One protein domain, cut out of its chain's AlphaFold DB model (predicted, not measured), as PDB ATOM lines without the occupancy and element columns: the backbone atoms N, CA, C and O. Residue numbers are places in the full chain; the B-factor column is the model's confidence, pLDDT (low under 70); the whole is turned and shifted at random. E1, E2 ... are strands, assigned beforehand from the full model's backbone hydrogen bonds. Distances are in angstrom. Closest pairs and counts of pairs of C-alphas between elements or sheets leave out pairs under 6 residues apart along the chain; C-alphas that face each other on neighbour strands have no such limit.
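Overview. This is residues 5 to 71 of the 99 residues of an uncharacterized protein of Brachybacterium sp. SGAir0954 (UniProt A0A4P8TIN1). Two small three-stranded sheets, each a simple back-and-forth ribbon, sit next to each other in a flat outline and come closest where E2 of the one nears E5 of the other; in the sheet of E1, E2 and E3 the strand E2 bends sharply, by 80 degrees at residue 14, and the long link of residues 27 to 38 leads from this sheet to the sheet of E4, E5 and E6. The printed part has 67 residues with no named helix and six named strands, E1 to E6 in chain order, and under half of the residues, 33 of 67, are in them. Both sheets, ordered E1 - E2 - E3 and E4 - E5 - E6, are antiparallel, and the class is all strand. The whole is only just loose, close to compact, with a radius of gyration of the C-alphas of 13.2 A and spans of 37 by 34 by 15 A.

Arrangement. E4, residues 39 to 45, E5, residues 56 to 62, and E6, residues 68 to 70, form a meander, each strand the antiparallel neighbour of the one before. In the hairpin of E4 and E5, at 153 degrees, N 40 and O 61 are within hydrogen-bond range at 2.8 A, as are N 44 and O 57 at 2.9 A. E5 and E6, also a hairpin, stand at 157 degrees, with N 69 and O 60 at 2.8 A. E1, residues 5 to 8, E2, residues 11 to 19, and E3, residues 24 to 26, form the other meander. E2 bends by 80 degrees at residue 14 and its pairing is staggered: residues 11 to 17 pair with E1 and residues 17 to 19 with E3. In the hairpin of E1 and E2, N 5 and O 17 are 2.8 A apart; in that of E2 and E3, N 18 and O 25 are 2.8 A apart. Between the sheets, E2 and E5 have 3 pairs of C-alphas within 8 A, the closest those of Pro 15 and Arg 58 at 7.4 A. E3 and E4 are apart.

Along the chain. E1 begins at C-alpha 5, (2.432, -6.887, -26.492). The longer strands are E5, 19.2 A from first to last C-alpha, E2, 19.0 A, and E4, 18.8 A. E4 begins at C-alpha 39, (-5.556, -23.914, -39.662), and E6 ends at C-alpha 70, (-1.303, -12.849, -44.368).

Size, cuts and confidence. The two C-alphas farthest apart, those of Gly 9 and Glu 64, are 37.4 A from each other. The printed part has no cut. The link from E3 to E4, 12 residues, is long. Residues 49 to 55 are under 70 in pLDDT, and the mean of the printed part is 85.0.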
ATOM      1  N   ILE A   5       1.248  -7.611 -26.019       88.69
ATOM      2  CA  ILE A   5       2.432  -6.887 -26.492       88.69
ATOM      3  C   ILE A   5       2.324  -6.754 -28.008       88.69
ATOM      4  O   ILE A   5       2.319  -7.751 -28.731       88.69
ATOM      5  N   GLU A   6       2.272  -5.512 -28.481       87.31
ATOM      6  CA  GLU A   6       2.125  -5.168 -29.902       87.31
ATOM      7  C   GLU A   6       3.420  -4.621 -30.525       87.31
ATOM      8  O   GLU A   6       3.499  -4.466 -31.743       87.31
ATOM      9  N   ALA A   7       4.444  -4.336 -29.712       86.62
ATOM     10  CA  ALA A   7       5.716  -3.777 -30.165       86.62
ATOM     11  C   ALA A   7       6.897  -4.229 -29.291       86.62
ATOM     12  O   ALA A   7       6.746  -4.461 -28.091       86.62
ATOM     13  N   TYR A   8       8.084  -4.325 -29.895       82.38
ATOM     14  CA  TYR A   8       9.346  -4.640 -29.226       82.38
ATOM     15  C   TYR A   8      10.507  -3.917 -29.919       82.38
ATOM     16  O   TYR A   8      10.644  -3.987 -31.138       82.38
ATOM     17  N   GLY A   9      11.341  -3.207 -29.151       83.44
ATOM     18  CA  GLY A   9      12.512  -2.504 -29.694       83.44
ATOM     19  C   GLY A   9      12.180  -1.450 -30.761       83.44
ATOM     20  O   GLY A   9      12.934  -1.296 -31.711       83.44
ATOM     21  N   GLY A  10      11.029  -0.773 -30.648       81.94
ATOM     22  CA  GLY A  10      10.556   0.205 -31.639       81.94
ATOM     23  C   GLY A  10       9.927  -0.402 -32.901       81.94
ATOM     24  O   GLY A  10       9.378   0.338 -33.709       81.94
ATOM     25  N   MET A  11       9.950  -1.730 -33.054       77.75
ATOM     26  CA  MET A  11       9.314  -2.449 -34.161       77.75
ATOM     27  C   MET A  11       7.954  -3.003 -33.751       77.75
ATOM     28  O   MET A  11       7.743  -3.397 -32.600       77.75
ATOM     29  N   ARG A  12       7.034  -3.094 -34.713       80.50
ATOM     30  CA  ARG A  12       5.714  -3.698 -34.509       80.50
ATOM     31  C   ARG A  12       5.816  -5.230 -34.494       80.50
ATOM     32  O   ARG A  12       6.482  -5.822 -35.341       80.50
ATOM     33  N   LEU A  13       5.131  -5.888 -33.556       80.06
ATOM     34  CA  LEU A  13       4.987  -7.348 -33.521       80.06
ATOM     35  C   LEU A  13       3.731  -7.768 -34.277       80.06
ATOM     36  O   LEU A  13       2.637  -7.268 -34.009       80.06
ATOM     37  N   ILE A  14       3.883  -8.688 -35.231       79.31
ATOM     38  CA  ILE A  14       2.765  -9.204 -36.024       79.31
ATOM     39  C   ILE A  14       2.920 -10.724 -36.215       79.31
ATOM     40  O   ILE A  14       3.833 -11.139 -36.933       79.31
ATOM     41  N   PRO A  15       2.021 -11.545 -35.630       79.88
ATOM     42  CA  PRO A  15       0.916 -11.143 -34.753       79.88
ATOM     43  C   PRO A  15       1.406 -10.612 -33.390       79.88
ATOM     44  O   PRO A  15       2.524 -10.930 -32.977       79.88
ATOM     45  N   PRO A  16       0.580  -9.832 -32.668       85.88
ATOM     46  CA  PRO A  16       0.837  -9.504 -31.270       85.88
ATOM     47  C   PRO A  16       0.981 -10.759 -30.401       85.88
ATOM     48  O   PRO A  16       0.391 -11.809 -30.687       85.88
ATOM     49  N   LEU A  17       1.725 -10.626 -29.303       88.56
ATOM     50  CA  LEU A  17       1.827 -11.667 -28.284       88.56
ATOM     51  C   LEU A  17       0.798 -11.429 -27.183       88.56
ATOM     52  O   LEU A  17       0.686 -10.323 -26.654       88.56
ATOM     53  N   VAL A  18       0.091 -12.483 -26.792       90.31
ATOM     54  CA  VAL A  18      -0.875 -12.482 -25.690       90.31
ATOM     55  C   VAL A  18      -0.330 -13.268 -24.503       90.31
ATOM     56  O   VAL A  18       0.391 -14.256 -24.671       90.31
ATOM     57  N   ARG A  19      -0.643 -12.826 -23.283       91.50
ATOM     58  CA  ARG A  19      -0.253 -13.537 -22.061       91.50
ATOM     59  C   ARG A  19      -1.202 -14.708 -21.794       91.50
ATOM     60  O   ARG A  19      -2.372 -14.482 -21.500       91.50
ATOM     61  N   SER A  20      -0.676 -15.929 -21.802       86.44
ATOM     62  CA  SER A  20      -1.349 -17.148 -21.337       86.44
ATOM     63  C   SER A  20      -0.821 -17.604 -19.967       86.44
ATOM     64  O   SER A  20       0.066 -16.970 -19.377       86.44
ATOM     65  N   ALA A  21      -1.377 -18.701 -19.441       88.19
ATOM     66  CA  ALA A  21      -0.898 -19.327 -18.208       88.19
ATOM     67  C   ALA A  21       0.538 -19.872 -18.357       88.19
ATOM     68  O   ALA A  21       1.310 -19.865 -17.403       88.19
ATOM     69  N   GLU A  22       0.908 -20.279 -19.569       88.75
ATOM     70  CA  GLU A  22       2.186 -20.896 -19.930       88.75
ATOM     71  C   GLU A  22       3.258 -19.877 -20.353       88.75
ATOM     72  O   GLU A  22       4.425 -20.235 -20.487       88.75
ATOM     73  N   GLY A  23       2.895 -18.607 -20.566       90.75
ATOM     74  CA  GLY A  23       3.837 -17.568 -20.980       90.75
ATOM     75  C   GLY A  23       3.245 -16.580 -21.977       90.75
ATOM     76  O   GLY A  23       2.097 -16.169 -21.853       90.75
ATOM     77  N   TRP A  24       4.057 -16.141 -22.937       89.12
ATOM     78  CA  TRP A  24       3.615 -15.303 -24.051       89.12
ATOM     79  C   TRP A  24       3.433 -16.171 -25.294       89.12
ATOM     80  O   TRP A  24       4.321 -16.955 -25.624       89.12
ATOM     81  N   ALA A  25       2.304 -16.026 -25.981       87.88
ATOM     82  CA  ALA A  25       1.968 -16.813 -27.160       87.88
ATOM     83  C   ALA A  25       1.478 -15.917 -28.301       87.88
ATOM     84  O   ALA A  25       0.913 -14.853 -28.063       87.88
ATOM     85  N   GLU A  26       1.662 -16.362 -29.543       85.50
ATOM     86  CA  GLU A  26       1.021 -15.728 -30.695       85.50
ATOM     87  C   GLU A  26      -0.506 -15.844 -30.573       85.50
ATOM     88  O   GLU A  26      -1.038 -16.889 -30.175       85.50
ATOM     89  N   GLN A  27      -1.222 -14.780 -30.945       83.31
ATOM     90  CA  GLN A  27      -2.674 -14.849 -31.068       83.31
ATOM     91  C   GLN A  27      -3.055 -15.950 -32.068       83.31
ATOM     92  O   GLN A  27      -2.474 -16.046 -33.144       83.31
ATOM     93  N   ARG A  28      -4.032 -16.797 -31.727       82.62
ATOM     94  CA  ARG A  28      -4.533 -17.818 -32.659       82.62
ATOM     95  C   ARG A  28      -5.518 -17.219 -33.670       82.62
ATOM     96  O   ARG A  28      -6.222 -16.270 -33.321       82.62
ATOM     97  N   PRO A  29      -5.637 -17.813 -34.873       84.50
ATOM     98  CA  PRO A  29      -6.683 -17.444 -35.818       84.50
ATOM     99  C   PRO A  29      -8.066 -17.540 -35.178       84.50
ATOM    100  O   PRO A  29      -8.367 -18.480 -34.432       84.50
ATOM    101  N   ARG A  30      -8.922 -16.571 -35.513       86.88
ATOM    102  CA  ARG A  30     -10.363 -16.675 -35.262       86.88
ATOM    103  C   ARG A  30     -10.947 -17.796 -36.120       86.88
ATOM    104  O   ARG A  30     -10.310 -18.272 -37.057       86.88
ATOM    105  N   GLU A  31     -12.158 -18.229 -35.789       92.81
ATOM    106  CA  GLU A  31     -12.891 -19.170 -36.636       92.81
ATOM    107  C   GLU A  31     -12.982 -18.645 -38.075       92.81
ATOM    108  O   GLU A  31     -13.198 -17.457 -38.312       92.81
ATOM    109  N   CYS A  32     -12.763 -19.535 -39.042       93.00
ATOM    110  CA  CYS A  32     -12.831 -19.180 -40.448       93.00
ATOM    111  C   CYS A  32     -14.286 -18.895 -40.837       93.00
ATOM    112  O   CYS A  32     -15.196 -19.509 -40.294       93.00
ATOM    113  N   ALA A  33     -14.523 -18.072 -41.861       91.88
ATOM    114  CA  ALA A  33     -15.873 -17.820 -42.382       91.88
ATOM    115  C   ALA A  33     -16.629 -19.092 -42.831       91.88
ATOM    116  O   ALA A  33     -17.848 -19.074 -42.933       91.88
ATOM    117  N   CYS A  34     -15.920 -20.198 -43.093       93.50
ATOM    118  CA  CYS A  34     -16.524 -21.507 -43.363       93.50
ATOM    119  C   CYS A  34     -16.904 -22.309 -42.096       93.50
ATOM    120  O   CYS A  34     -17.271 -23.473 -42.209       93.50
ATOM    121  N   GLY A  35     -16.751 -21.739 -40.897       95.75
ATOM    122  CA  GLY A  35     -16.992 -22.393 -39.604       95.75
ATOM    123  C   GLY A  35     -15.842 -23.274 -39.100       95.75
ATOM    124  O   GLY A  35     -15.891 -23.806 -37.994       95.75
ATOM    125  N   SER A  36     -14.771 -23.456 -39.881       94.50
ATOM    126  CA  SER A  36     -13.636 -24.278 -39.450       94.50
ATOM    127  C   SER A  36     -12.719 -23.552 -38.472       94.50
ATOM    128  O   SER A  36     -12.365 -22.386 -38.655       94.50
ATOM    129  N   ARG A  37     -12.235 -24.302 -37.478       94.69
ATOM    130  CA  ARG A  37     -11.199 -23.882 -36.521       94.69
ATOM    131  C   ARG A  37      -9.843 -24.554 -36.773       94.69
ATOM    132  O   ARG A  37      -8.957 -24.501 -35.922       94.69
ATOM    133  N   ARG A  38      -9.682 -25.230 -37.917       94.44
ATOM    134  CA  ARG A  38      -8.461 -25.958 -38.289       94.44
ATOM    135  C   ARG A  38      -7.645 -25.148 -39.286       94.44
ATOM    136  O   ARG A  38      -8.078 -24.933 -40.418       94.44
ATOM    137  N   PHE A  39      -6.440 -24.769 -38.877       93.94
ATOM    138  CA  PHE A  39      -5.556 -23.914 -39.662       93.94
ATOM    139  C   PHE A  39      -4.164 -24.519 -39.797       93.94
ATOM    140  O   PHE A  39      -3.659 -25.147 -38.866       93.94
ATOM    141  N   LEU A  40      -3.547 -24.306 -40.954       93.12
ATOM    142  CA  LEU A  40      -2.105 -24.406 -41.126       93.12
ATOM    143  C   LEU A  40      -1.508 -23.042 -40.787       93.12
ATOM    144  O   LEU A  40      -1.970 -22.020 -41.296       93.12
ATOM    145  N   VAL A  41      -0.506 -23.043 -39.914       90.12
ATOM    146  CA  VAL A  41       0.239 -21.844 -39.529       90.12
ATOM    147  C   VAL A  41       1.611 -21.923 -40.175       90.12
ATOM    148  O   VAL A  41       2.317 -22.914 -40.000       90.12
ATOM    149  N   GLY A  42       1.981 -20.891 -40.922       88.44
ATOM    150  CA  GLY A  42       3.227 -20.871 -41.674       88.44
ATOM    151  C   GLY A  42       3.860 -19.492 -41.744       88.44
ATOM    152  O   GLY A  42       3.566 -18.597 -40.944       88.44
ATOM    153  N   TRP A  43       4.758 -19.361 -42.714       86.50
ATOM    154  CA  TRP A  43       5.401 -18.119 -43.110       86.50
ATOM    155  C   TRP A  43       5.402 -18.018 -44.633       86.50
ATOM    156  O   TRP A  43       5.527 -19.028 -45.325       86.50
ATOM    157  N   MET A  44       5.282 -16.801 -45.149       85.81
ATOM    158  CA  MET A  44       5.466 -16.483 -46.561       85.81
ATOM    159  C   MET A  44       6.453 -15.331 -46.683       85.81
ATOM    160  O   MET A  44       6.312 -14.335 -45.977       85.81
ATOM    161  N   ALA A  45       7.433 -15.456 -47.573       82.88
ATOM    162  CA  ALA A  45       8.337 -14.355 -47.878       82.88
ATOM    163  C   ALA A  45       7.546 -13.175 -48.476       82.88
ATOM    164  O   ALA A  45       6.731 -13.378 -49.374       82.88
ATOM    165  N   CYS A  46       7.771 -11.960 -47.976       76.88
ATOM    166  CA  CYS A  46       7.222 -10.722 -48.539       76.88
ATOM    167  C   CYS A  46       8.275  -9.626 -48.429       76.88
ATOM    168  O   CYS A  46       8.883  -9.453 -47.374       76.88
ATOM    169  N   SER A  47       8.443  -8.852 -49.496       74.06
ATOM    170  CA  SER A  47       9.282  -7.649 -49.523       74.06
ATOM    171  C   SER A  47       8.549  -6.399 -49.033       74.06
ATOM    172  O   SER A  47       9.152  -5.341 -48.885       74.06
ATOM    173  N   CYS A  48       7.251  -6.506 -48.768       75.44
ATOM    174  CA  CYS A  48       6.367  -5.386 -48.476       75.44
ATOM    175  C   CYS A  48       6.549  -4.770 -47.076       75.44
ATOM    176  O   CYS A  48       5.730  -3.952 -46.665       75.44
ATOM    177  N   ARG A  49       7.592  -5.140 -46.318       64.88
ATOM    178  CA  ARG A  49       7.869  -4.559 -44.998       64.88
ATOM    179  C   ARG A  49       9.293  -4.058 -44.843       64.88
ATOM    180  O   ARG A  49      10.247  -4.745 -45.188       64.88
ATOM    181  N   ALA A  50       9.391  -2.897 -44.199       64.81
ATOM    182  CA  ALA A  50      10.629  -2.298 -43.710       64.81
ATOM    183  C   ALA A  50      10.694  -2.239 -42.165       64.81
ATOM    184  O   ALA A  50      11.702  -1.813 -41.613       64.81
ATOM    185  N   ASP A  51       9.628  -2.640 -41.460       60.22
ATOM    186  CA  ASP A  51       9.346  -2.274 -40.062       60.22
ATOM    187  C   ASP A  51       9.223  -3.459 -39.081       60.22
ATOM    188  O   ASP A  51       8.877  -3.262 -37.913       60.22
ATOM    189  N   THR A  52       9.496  -4.697 -39.517       64.62
ATOM    190  CA  THR A  52       9.374  -5.895 -38.661       64.62
ATOM    191  C   THR A  52      10.581  -6.827 -38.737       64.62
ATOM    192  O   THR A  52      11.384  -6.746 -39.658       64.62
ATOM    193  N   LEU A  53      10.688  -7.733 -37.760       62.91
ATOM    194  CA  LEU A  53      11.863  -8.568 -37.466       62.91
ATOM    195  C   LEU A  53      12.279  -9.600 -38.542       62.91
ATOM    196  O   LEU A  53      13.254 -10.314 -38.322       62.91
ATOM    197  N   GLY A  54      11.581  -9.733 -39.675       63.19
ATOM    198  CA  GLY A  54      11.931 -10.746 -40.675       63.19
ATOM    199  C   GLY A  54      11.373 -10.493 -42.082       63.19
ATOM    200  O   GLY A  54      10.416  -9.732 -42.232       63.19
ATOM    201  N   PRO A  55      11.939 -11.154 -43.115       66.19
ATOM    202  CA  PRO A  55      11.633 -10.921 -44.535       66.19
ATOM    203  C   PRO A  55      10.308 -11.567 -45.001       66.19
ATOM    204  O   PRO A  55      10.197 -12.065 -46.123       66.19
ATOM    205  N   GLY A  56       9.294 -11.634 -44.137       79.94
ATOM    206  CA  GLY A  56       8.047 -12.322 -44.455       79.94
ATOM    207  C   GLY A  56       6.906 -12.110 -43.469       79.94
ATOM    208  O   GLY A  56       7.015 -11.383 -42.481       79.94
ATOM    209  N   HIS A  57       5.780 -12.760 -43.749       84.06
ATOM    210  CA  HIS A  57       4.561 -12.695 -42.952       84.06
ATOM    211  C   HIS A  57       4.146 -14.047 -42.433       84.06
ATOM    212  O   HIS A  57       4.213 -15.054 -43.140       84.06
ATOM    213  N   ARG A  58       3.624 -14.035 -41.208       85.94
ATOM    214  CA  ARG A  58       2.837 -15.144 -40.696       85.94
ATOM    215  C   ARG A  58       1.624 -15.373 -41.586       85.94
ATOM    216  O   ARG A  58       0.926 -14.428 -41.956       85.94
ATOM    217  N   THR A  59       1.387 -16.640 -41.900       88.75
ATOM    218  CA  THR A  59       0.237 -17.079 -42.686       88.75
ATOM    219  C   THR A  59      -0.656 -17.993 -41.871       88.75
ATOM    220  O   THR A  59      -0.172 -18.894 -41.182       88.75
ATOM    221  N   TRP A  60      -1.963 -17.781 -41.993       91.50
ATOM    222  CA  TRP A  60      -2.985 -18.715 -41.535       91.50
ATOM    223  C   TRP A  60      -3.796 -19.183 -42.724       91.50
ATOM    224  O   TRP A  60      -4.338 -18.374 -43.469       91.50
ATOM    225  N   GLU A  61      -3.891 -20.491 -42.905       93.12
ATOM    226  CA  GLU A  61      -4.637 -21.083 -44.004       93.12
ATOM    227  C   GLU A  61      -5.643 -22.091 -43.471       93.12
ATOM    228  O   GLU A  61      -5.281 -23.056 -42.795       93.12
ATOM    229  N   CYS A  62      -6.923 -21.876 -43.765       94.88
ATOM    230  CA  CYS A  62      -7.969 -22.804 -43.371       94.88
ATOM    231  C   CYS A  62      -7.761 -24.156 -44.062       94.88
ATOM    232  O   CYS A  62      -7.646 -24.232 -45.285       94.88
ATOM    233  N   ARG A  63      -7.767 -25.247 -43.290       95.69
ATOM    234  CA  ARG A  63      -7.618 -26.597 -43.850       95.69
ATOM    235  C   ARG A  63      -8.806 -27.032 -44.705       95.69
ATOM    236  O   ARG A  63      -8.606 -27.833 -45.606       95.69
ATOM    237  N   GLU A  64      -9.991 -26.485 -44.441       95.88
ATOM    238  CA  GLU A  64     -11.232 -26.891 -45.109       95.88
ATOM    239  C   GLU A  64     -11.470 -26.083 -46.391       95.88
ATOM    240  O   GLU A  64     -11.553 -26.648 -47.475       95.88
ATOM    241  N   CYS A  65     -11.524 -24.748 -46.301       95.19
ATOM    242  CA  CYS A  65     -11.835 -23.895 -47.459       95.19
ATOM    243  C   CYS A  65     -10.611 -23.259 -48.131       95.19
ATOM    244  O   CYS A  65     -10.768 -22.487 -49.072       95.19
ATOM    245  N   ARG A  66      -9.395 -23.532 -47.633       93.88
ATOM    246  CA  ARG A  66      -8.115 -23.035 -48.178       93.88
ATOM    247  C   ARG A  66      -7.959 -21.509 -48.205       93.88
ATOM    248  O   ARG A  66      -6.962 -21.014 -48.721       93.88
ATOM    249  N   ARG A  67      -8.892 -20.754 -47.608       90.81
ATOM    250  CA  ARG A  67      -8.749 -19.306 -47.418       90.81
ATOM    251  C   ARG A  67      -7.496 -19.022 -46.599       90.81
ATOM    252  O   ARG A  67      -7.297 -19.639 -45.549       90.81
ATOM    253  N   ARG A  68      -6.694 -18.075 -47.080       89.25
ATOM    254  CA  ARG A  68      -5.430 -17.667 -46.477       89.25
ATOM    255  C   ARG A  68      -5.503 -16.220 -46.007       89.25
ATOM    256  O   ARG A  68      -6.028 -15.369 -46.713       89.25
ATOM    257  N   GLU A  69      -4.938 -15.961 -44.841       86.75
ATOM    258  CA  GLU A  69      -4.719 -14.632 -44.281       86.75
ATOM    259  C   GLU A  69      -3.207 -14.415 -44.119       86.75
ATOM    260  O   GLU A  69      -2.512 -15.290 -43.587       86.75
ATOM    261  N   LEU A  70      -2.686 -13.281 -44.607       86.25
ATOM    262  CA  LEU A  70      -1.303 -12.849 -44.368       86.25
ATOM    263  C   LEU A  70      -1.311 -11.691 -43.379       86.25
ATOM    264  O   LEU A  70      -1.784 -10.594 -43.680       86.25
ATOM    265  N   LEU A  71      -0.781 -11.935 -42.188       82.88
ATOM    266  CA  LEU A  71      -0.909 -10.992 -41.088       82.88
ATOM    267  C   LEU A  71       0.007  -9.792 -41.298       82.88
ATOM    268  O   LEU A  71       1.232  -9.921 -41.273       82.88
TER     269      LEU A  71